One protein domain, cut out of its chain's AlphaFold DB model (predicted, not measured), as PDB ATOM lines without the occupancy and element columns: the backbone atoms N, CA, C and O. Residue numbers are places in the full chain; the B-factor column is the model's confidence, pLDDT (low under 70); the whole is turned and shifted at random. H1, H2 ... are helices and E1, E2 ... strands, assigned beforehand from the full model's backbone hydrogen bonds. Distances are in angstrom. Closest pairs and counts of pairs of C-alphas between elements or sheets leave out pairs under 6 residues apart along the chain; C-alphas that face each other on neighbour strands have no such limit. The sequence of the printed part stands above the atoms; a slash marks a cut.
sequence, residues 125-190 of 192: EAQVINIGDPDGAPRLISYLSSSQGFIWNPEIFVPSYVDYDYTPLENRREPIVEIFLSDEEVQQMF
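Overview. This is residues 125 to 190 of the 192 residues of an uncharacterized protein of Ophiostoma piceae (strain UAMH 11346) (UniProt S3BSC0). The domain has little regular structure: a two-stranded hairpin, E1 and E2, with a long loop folded back beside it, forms a body from which residues 170 to 190 stick out as a tail ending in the short helix H1. The 66 printed residues hold E1, E2 and H1 in that order, an antiparallel sheet E1 - E2, and a mixed class with 20 residues in named elements. The whole is extended, with a radius of gyration of the C-alphas of 19.3 A and spans of 62 by 21 by 17 A.

Arrangement. E1, residues 125 to 130, and E2, residues 140 to 146, form a hairpin at 161 degrees between directions. N 127 and O 143 are within hydrogen-bond range at 2.9 A, as are N 129 and O 141 at 2.8 A. H1, residues 183 to 189, is apart from E1, and each of its O i to N i+4 pairs is within hydrogen-bond range.

Along the chain. E1 starts at C-alpha 125 (43.647, -42.976, 9.876) and is 16.5 A long; E2 is 19.4 A. H1, 9.9 A, ends at C-alpha 189 (51.268, -56.032, -17.875).

Size, cuts and confidence. The printed part has no cut. The farthest C-alphas, of Asp 135 and Gln 187, are 62.6 A apart. The link from E2 to H1 is long, 36 residues. Residues 147 to 150 are under pLDDT 70.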
ATOM      1  N   GLU A 125      44.450 -43.945   9.144       82.56
ATOM      2  CA  GLU A 125      43.647 -42.976   9.876       82.56
ATOM      3  C   GLU A 125      43.554 -43.418  11.338       82.56
ATOM      4  O   GLU A 125      43.232 -44.567  11.642       82.56
ATOM      5  N   ALA A 126      43.876 -42.514  12.261       86.19
ATOM      6  CA  ALA A 126      43.688 -42.747  13.684       86.19
ATOM      7  C   ALA A 126      42.359 -42.122  14.109       86.19
ATOM      8  O   ALA A 126      42.179 -40.913  13.974       86.19
ATOM      9  N   GLN A 127      41.455 -42.936  14.649       86.38
ATOM     10  CA  GLN A 127      40.153 -42.480  15.116       86.38
ATOM     11  C   GLN A 127      40.050 -42.625  16.633       86.38
ATOM     12  O   GLN A 127      40.471 -43.632  17.207       86.38
ATOM     13  N   VAL A 128      39.494 -41.598  17.276       89.88
ATOM     14  CA  VAL A 128      39.274 -41.543  18.723       89.88
ATOM     15  C   VAL A 128      37.804 -41.248  18.980       89.88
ATOM     16  O   VAL A 128      37.273 -40.259  18.480       89.88
ATOM     17  N   ILE A 129      37.154 -42.105  19.762       88.94
ATOM     18  CA  ILE A 129      35.745 -41.997  20.141       88.94
ATOM     19  C   ILE A 129      35.674 -41.734  21.645       88.94
ATOM     20  O   ILE A 129      36.241 -42.494  22.433       88.94
ATOM     21  N   ASN A 130      34.975 -40.672  22.048       89.19
ATOM     22  CA  ASN A 130      34.653 -40.426  23.451       89.19
ATOM     23  C   ASN A 130      33.333 -41.120  23.807       89.19
ATOM     24  O   ASN A 130      32.283 -40.751  23.300       89.19
ATOM     25  N   ILE A 131      33.416 -42.118  24.681       89.75
ATOM     26  CA  ILE A 131      32.303 -42.899  25.233       89.75
ATOM     27  C   ILE A 131      31.971 -42.503  26.686       89.75
ATOM     28  O   ILE A 131      31.272 -43.235  27.387       89.75
ATOM     29  N   GLY A 132      32.570 -41.420  27.192       86.69
ATOM     30  CA  GLY A 132      32.265 -40.869  28.513       86.69
ATOM     31  C   GLY A 132      31.022 -39.984  28.484       86.69
ATOM     32  O   GLY A 132      30.611 -39.522  27.421       86.69
ATOM     33  N   ASP A 133      30.456 -39.722  29.659       87.00
ATOM     34  CA  ASP A 133      29.372 -38.747  29.788       87.00
ATOM     35  C   ASP A 133      29.856 -37.358  29.333       87.00
ATOM     36  O   ASP A 133      31.011 -37.007  29.605       87.00
ATOM     37  N   PRO A 134      29.001 -36.539  28.688       84.12
ATOM     38  CA  PRO A 134      29.392 -35.210  28.210       84.12
ATOM     39  C   PRO A 134      29.865 -34.288  29.346       84.12
ATOM     40  O   PRO A 134      30.770 -33.483  29.140       84.12
ATOM     41  N   ASP A 135      29.306 -34.460  30.546       89.88
ATOM     42  CA  ASP A 135      29.660 -33.706  31.756       89.88
ATOM     43  C   ASP A 135      30.614 -34.477  32.696       89.88
ATOM     44  O   ASP A 135      30.952 -34.002  33.784       89.88
ATOM     45  N   GLY A 136      31.025 -35.692  32.315       89.62
ATOM     46  CA  GLY A 136      31.824 -36.602  33.136       89.62
ATOM     47  C   GLY A 136      33.300 -36.670  32.741       89.62
ATOM     48  O   GLY A 136      33.790 -35.965  31.861       89.62
ATOM     49  N   ALA A 137      34.043 -37.560  33.406       91.94
ATOM     50  CA  ALA A 137      35.417 -37.852  33.008       91.94
ATOM     51  C   ALA A 137      35.434 -38.563  31.636       91.94
ATOM     52  O   ALA A 137      34.690 -39.534  31.454       91.94
ATOM     53  N   PRO A 138      36.288 -38.140  30.682       90.44
ATOM     54  CA  PRO A 138      36.304 -38.709  29.340       90.44
ATOM     55  C   PRO A 138      36.738 -40.172  29.373       90.44
ATOM     56  O   PRO A 138      37.681 -40.556  30.071       90.44
ATOM     57  N   ARG A 139      36.070 -40.997  28.568       91.06
ATOM     58  CA  ARG A 139      36.402 -42.411  28.388       91.06
ATOM     59  C   ARG A 139      36.639 -42.616  26.904       91.06
ATOM     60  O   ARG A 139      35.723 -42.433  26.119       91.06
ATOM     61  N   LEU A 140      37.869 -42.923  26.507       91.31
ATOM     62  CA  LEU A 140      38.260 -42.914  25.098       91.31
ATOM     63  C   LEU A 140      38.466 -44.333  24.567       91.31
ATOM     64  O   LEU A 140      39.081 -45.166  25.234       91.31
ATOM     65  N   ILE A 141      38.000 -44.572  23.347       89.12
ATOM     66  CA  ILE A 141      38.381 -45.715  22.517       89.12
ATOM     67  C   ILE A 141      39.185 -45.166  21.343       89.12
ATOM     68  O   ILE A 141      38.702 -44.297  20.623       89.12
ATOM     69  N   SER A 142      40.395 -45.683  21.136       88.69
ATOM     70  CA  SER A 142      41.252 -45.297  20.014       88.69
ATOM     71  C   SER A 142      41.542 -46.508  19.142       88.69
ATOM     72  O   SER A 142      41.915 -47.561  19.662       88.69
ATOM     73  N   TYR A 143      41.428 -46.355  17.827       84.50
ATOM     74  CA  TYR A 143      41.831 -47.390  16.882       84.50
ATOM     75  C   TYR A 143      42.527 -46.812  15.658       84.50
ATOM     76  O   TYR A 143      42.404 -45.636  15.314       84.50
ATOM     77  N   LEU A 144      43.292 -47.688  15.017       83.06
ATOM     78  CA  LEU A 144      44.013 -47.422  13.788       83.06
ATOM     79  C   LEU A 144      43.250 -48.103  12.650       83.06
ATOM     80  O   LEU A 144      43.127 -49.329  12.630       83.06
ATOM     81  N   SER A 145      42.742 -47.318  11.714       76.50
ATOM     82  CA  SER A 145      42.229 -47.812  10.443       76.50
ATOM     83  C   SER A 145      43.375 -47.777   9.438       76.50
ATOM     84  O   SER A 145      43.920 -46.712   9.168       76.50
ATOM     85  N   SER A 146      43.793 -48.930   8.915       72.00
ATOM     86  CA  SER A 146      44.752 -49.001   7.807       72.00
ATOM     87  C   SER A 146      44.040 -49.577   6.594       72.00
ATOM     88  O   SER A 146      43.420 -50.641   6.676       72.00
ATOM     89  N   SER A 147      44.108 -48.872   5.466       62.88
ATOM     90  CA  SER A 147      43.461 -49.299   4.232       62.88
ATOM     91  C   SER A 147      44.239 -50.444   3.574       62.88
ATOM     92  O   SER A 147      45.046 -50.249   2.669       62.88
ATOM     93  N   GLN A 148      43.947 -51.679   3.984       62.56
ATOM     94  CA  GLN A 148      44.113 -52.861   3.128       62.56
ATOM     95  C   GLN A 148      42.743 -53.365   2.644       62.56
ATOM     96  O   GLN A 148      42.491 -54.564   2.584       62.56
ATOM     97  N   GLY A 149      41.834 -52.432   2.344       62.19
ATOM     98  CA  GLY A 149      40.500 -52.732   1.817       62.19
ATOM     99  C   GLY A 149      39.450 -53.142   2.853       62.19
ATOM    100  O   GLY A 149      38.383 -53.597   2.458       62.19
ATOM    101  N   PHE A 150      39.712 -52.981   4.157       65.19
ATOM    102  CA  PHE A 150      38.741 -53.309   5.205       65.19
ATOM    103  C   PHE A 150      38.574 -52.151   6.185       65.19
ATOM    104  O   PHE A 150      39.477 -51.840   6.961       65.19
ATOM    105  N   ILE A 151      37.398 -51.529   6.156       74.19
ATOM    106  CA  ILE A 151      36.956 -50.601   7.195       74.19
ATOM    107  C   ILE A 151      36.295 -51.439   8.292       74.19
ATOM    108  O   ILE A 151      35.427 -52.265   8.014       74.19
ATOM    109  N   TRP A 152      36.714 -51.251   9.542       76.94
ATOM    110  CA  TRP A 152      36.105 -51.935  10.681       76.94
ATOM    111  C   TRP A 152      34.745 -51.322  11.011       76.94
ATOM    112  O   TRP A 152      34.614 -50.102  11.009       76.94
ATOM    113  N   ASN A 153      33.752 -52.155  11.342       78.44
ATOM    114  CA  ASN A 153      32.497 -51.665  11.905       78.44
ATOM    115  C   ASN A 153      32.750 -51.185  13.354       78.44
ATOM    116  O   ASN A 153      33.006 -52.026  14.224       78.44
ATOM    117  N   PRO A 154      32.691 -49.870  13.641       80.69
ATOM    118  CA  PRO A 154      32.942 -49.343  14.976       80.69
ATOM    119  C   PRO A 154      31.872 -49.773  15.987       80.69
ATOM    120  O   PRO A 154      32.185 -49.867  17.170       80.69
ATOM    121  N   GLU A 155      30.656 -50.126  15.551       82.06
ATOM    122  CA  GLU A 155      29.584 -50.614  16.437       82.06
ATOM    123  C   GLU A 155      29.967 -51.902  17.181       82.06
ATOM    124  O   GLU A 155      29.424 -52.191  18.241       82.06
ATOM    125  N   ILE A 156      30.938 -52.669  16.672       81.69
ATOM    126  CA  ILE A 156      31.442 -53.874  17.350       81.69
ATOM    127  C   ILE A 156      32.181 -53.510  18.648       81.69
ATOM    128  O   ILE A 156      32.232 -54.305  19.588       81.69
ATOM    129  N   PHE A 157      32.774 -52.318  18.702       82.38
ATOM    130  CA  PHE A 157      33.639 -51.885  19.798       82.38
ATOM    131  C   PHE A 157      32.987 -50.824  20.689       82.38
ATOM    132  O   PHE A 157      33.431 -50.624  21.821       82.38
ATOM    133  N   VAL A 158      31.946 -50.150  20.197       85.19
ATOM    134  CA  VAL A 158      31.219 -49.116  20.935       85.19
ATOM    135  C   VAL A 158      30.091 -49.763  21.756       85.19
ATOM    136  O   VAL A 158      29.277 -50.503  21.208       85.19
ATOM    137  N   PRO A 159      30.008 -49.517  23.078       85.62
ATOM    138  CA  PRO A 159      28.893 -50.000  23.888       85.62
ATOM    139  C   PRO A 159      27.543 -49.444  23.413       85.62
ATOM    140  O   PRO A 159      27.444 -48.269  23.083       85.62
ATOM    141  N   SER A 160      26.478 -50.245  23.487       81.94
ATOM    142  CA  SER A 160      25.141 -49.882  22.979       81.94
ATOM    143  C   SER A 160      24.467 -48.688  23.668       81.94
ATOM    144  O   SER A 160      23.457 -48.199  23.175       81.94
ATOM    145  N   TYR A 161      24.972 -48.246  24.822       84.50
ATOM    146  CA  TYR A 161      24.472 -47.057  25.523       84.50
ATOM    147  C   TYR A 161      25.092 -45.749  25.017       84.50
ATOM    148  O   TYR A 161      24.675 -44.679  25.451       84.50
ATOM    149  N   VAL A 162      26.117 -45.822  24.165       84.44
ATOM    150  CA  VAL A 162      26.769 -44.646  23.591       84.44
ATOM    151  C   VAL A 162      26.043 -44.282  22.307       84.44
ATOM    152  O   VAL A 162      25.955 -45.100  21.395       84.44
ATOM    153  N   ASP A 163      25.564 -43.045  22.238       80.94
ATOM    154  CA  ASP A 163      25.008 -42.490  21.010       80.94
ATOM    155  C   ASP A 163      26.169 -42.062  20.100       80.94
ATOM    156  O   ASP A 163      26.874 -41.089  20.377       80.94
ATOM    157  N   TYR A 164      26.459 -42.874  19.083       82.75
ATOM    158  CA  TYR A 164      27.552 -42.654  18.140       82.75
ATOM    159  C   TYR A 164      26.986 -42.589  16.723       82.75
ATOM    160  O   TYR A 164      26.478 -43.585  16.209       82.75
ATOM    161  N   ASP A 165      27.118 -41.420  16.090       82.12
ATOM    162  CA  ASP A 165      26.621 -41.130  14.741       82.12
ATOM    163  C   ASP A 165      27.440 -41.861  13.665       82.12
ATOM    164  O   ASP A 165      28.251 -41.286  12.930       82.12
ATOM    165  N   TYR A 166      27.248 -43.174  13.573       83.25
ATOM    166  CA  TYR A 166      27.875 -44.006  12.563       83.25
ATOM    167  C   TYR A 166      27.014 -44.111  11.304       83.25
ATOM    168  O   TYR A 166      25.829 -44.424  11.349       83.25
ATOM    169  N   THR A 167      27.640 -43.905  10.145       83.56
ATOM    170  CA  THR A 167      27.047 -44.277   8.856       83.56
ATOM    171  C   THR A 167      27.513 -45.685   8.480       83.56
ATOM    172  O   THR A 167      28.723 -45.845   8.260       83.56
ATOM    173  N   PRO A 168      26.594 -46.669   8.365       82.19
ATOM    174  CA  PRO A 168      26.907 -48.041   7.967       82.19
ATOM    175  C   PRO A 168      27.757 -48.113   6.699       82.19
ATOM    176  O   PRO A 168      27.614 -47.272   5.805       82.19
ATOM    177  N   LEU A 169      28.636 -49.118   6.607       76.25
ATOM    178  CA  LEU A 169      29.562 -49.260   5.473       76.25
ATOM    179  C   LEU A 169      28.810 -49.402   4.150       76.25
ATOM    180  O   LEU A 169      29.243 -48.861   3.141       76.25
ATOM    181  N   GLU A 170      27.646 -50.046   4.172       75.56
ATOM    182  CA  GLU A 170      26.753 -50.223   3.027       75.56
ATOM    183  C   GLU A 170      26.263 -48.880   2.463       75.56
ATOM    184  O   GLU A 170      25.972 -48.761   1.273       75.56
ATOM    185  N   ASN A 171      26.207 -47.850   3.312       80.38
ATOM    186  CA  ASN A 171      25.787 -46.502   2.947       80.38
ATOM    187  C   ASN A 171      26.978 -45.600   2.583       80.38
ATOM    188  O   ASN A 171      26.777 -44.533   1.992       80.38
ATOM    189  N   ARG A 172      28.215 -46.012   2.898       77.38
ATOM    190  CA  ARG A 172      29.433 -45.303   2.497       77.38
ATOM    191  C   ARG A 172      29.694 -45.557   1.015       77.38
ATOM    192  O   ARG A 172      30.339 -46.521   0.622       77.38
ATOM    193  N   ARG A 173      29.178 -44.664   0.173       71.38
ATOM    194  CA  ARG A 173      29.500 -44.647  -1.257       71.38
ATOM    195  C   ARG A 173      30.905 -44.089  -1.440       71.38
ATOM    196  O   ARG A 173      31.085 -42.873  -1.452       71.38
ATOM    197  N   GLU A 174      31.891 -44.968  -1.567       70.25
ATOM    198  CA  GLU A 174      33.211 -44.545  -2.026       70.25
ATOM    199  C   GLU A 174      33.121 -44.077  -3.489       70.25
ATOM    200  O   GLU A 174      32.355 -44.650  -4.275       70.25
ATOM    201  N   PRO A 175      33.858 -43.018  -3.872       75.19
ATOM    202  CA  PRO A 175      33.949 -42.608  -5.264       75.19
ATOM    203  C   PRO A 175      34.396 -43.792  -6.121       75.19
ATOM    204  O   PRO A 175      35.432 -44.399  -5.855       75.19
ATOM    205  N   ILE A 176      33.626 -44.116  -7.160       74.19
ATOM    206  CA  ILE A 176      34.059 -45.098  -8.152       74.19
ATOM    207  C   ILE A 176      35.240 -44.472  -8.894       74.19
ATOM    208  O   ILE A 176      35.073 -43.489  -9.615       74.19
ATOM    209  N   VAL A 177      36.434 -45.020  -8.685       73.62
ATOM    210  CA  VAL A 177      37.625 -44.633  -9.440       73.62
ATOM    211  C   VAL A 177      37.678 -45.520 -10.673       73.62
ATOM    212  O   VAL A 177      37.953 -46.715 -10.580       73.62
ATOM    213  N   GLU A 178      37.367 -44.944 -11.828       79.25
ATOM    214  CA  GLU A 178      37.500 -45.646 -13.097       79.25
ATOM    215  C   GLU A 178      38.989 -45.759 -13.445       79.25
ATOM    216  O   GLU A 178      39.714 -44.763 -13.493       79.25
ATOM    217  N   ILE A 179      39.464 -46.993 -13.617       81.75
ATOM    218  CA  ILE A 179      40.856 -47.262 -13.972       81.75
ATOM    219  C   ILE A 179      40.927 -47.325 -15.492       81.75
ATOM    220  O   ILE A 179      40.512 -48.308 -16.103       81.75
ATOM    221  N   PHE A 180      41.465 -46.271 -16.094       87.31
ATOM    222  CA  PHE A 180      41.802 -46.260 -17.511       87.31
ATOM    223  C   PHE A 180      43.202 -46.835 -17.686       87.31
ATOM    224  O   PHE A 180      44.150 -46.333 -17.088       87.31
ATOM    225  N   LEU A 181      43.313 -47.886 -18.496       87.38
ATOM    226  CA  LEU A 181      44.592 -48.456 -18.903       87.38
ATOM    227  C   LEU A 181      44.860 -48.056 -20.349       87.38
ATOM    228  O   LEU A 181      44.010 -48.260 -21.217       87.38
ATOM    229  N   SER A 182      46.031 -47.481 -20.590       90.81
ATOM    230  CA  SER A 182      46.541 -47.247 -21.940       90.81
ATOM    231  C   SER A 182      47.051 -48.547 -22.567       90.81
ATOM    232  O   SER A 182      47.460 -49.473 -21.859       90.81
ATOM    233  N   ASP A 183      47.059 -48.620 -23.898       90.25
ATOM    234  CA  ASP A 183      47.553 -49.793 -24.630       90.25
ATOM    235  C   ASP A 183      49.024 -50.093 -24.279       90.25
ATOM    236  O   ASP A 183      49.426 -51.255 -24.165       90.25
ATOM    237  N   GLU A 184      49.821 -49.051 -24.014       88.50
ATOM    238  CA  GLU A 184      51.204 -49.187 -23.560       88.50
ATOM    239  C   GLU A 184      51.312 -49.864 -22.183       88.50
ATOM    240  O   GLU A 184      52.203 -50.689 -21.967       88.50
ATOM    241  N   GLU A 185      50.412 -49.546 -21.249       87.19
ATOM    242  CA  GLU A 185      50.372 -50.165 -19.917       87.19
ATOM    243  C   GLU A 185      49.914 -51.624 -19.990       87.19
ATOM    244  O   GLU A 185      50.494 -52.487 -19.325       87.19
ATOM    245  N   VAL A 186      48.929 -51.927 -20.840       89.25
ATOM    246  CA  VAL A 186      48.448 -53.300 -21.060       89.25
ATOM    247  C   VAL A 186      49.573 -54.185 -21.607       89.25
ATOM    248  O   VAL A 186      49.797 -55.280 -21.086       89.25
ATOM    249  N   GLN A 187      50.347 -53.689 -22.577       88.38
ATOM    250  CA  GLN A 187      51.493 -54.410 -23.145       88.38
ATOM    251  C   GLN A 187      52.601 -54.673 -22.107       88.38
ATOM    252  O   GLN A 187      53.296 -55.688 -22.175       88.38
ATOM    253  N   GLN A 188      52.772 -53.775 -21.130       82.38
ATOM    254  CA  GLN A 188      53.712 -53.969 -20.021       82.38
ATOM    255  C   GLN A 188      53.207 -54.964 -18.968       82.38
ATOM    256  O   GLN A 188      54.020 -55.613 -18.302       82.38
ATOM    257  N   MET A 189      51.889 -55.080 -18.797       85.06
ATOM    258  CA  MET A 189      51.268 -56.032 -17.875       85.06
ATOM    259  C   MET A 189      51.239 -57.458 -18.433       85.06
ATOM    260  O   MET A 189      51.387 -58.405 -17.657       85.06
ATOM    261  N   PHE A 190      51.096 -57.607 -19.752       83.50
ATOM    262  CA  PHE A 190      51.037 -58.894 -20.447       83.50
ATOM    263  C   PHE A 190      52.086 -58.962 -21.572       83.50
ATOM    264  O   PHE A 190      51.754 -58.747 -22.739       83.50
TER     265      PHE A 190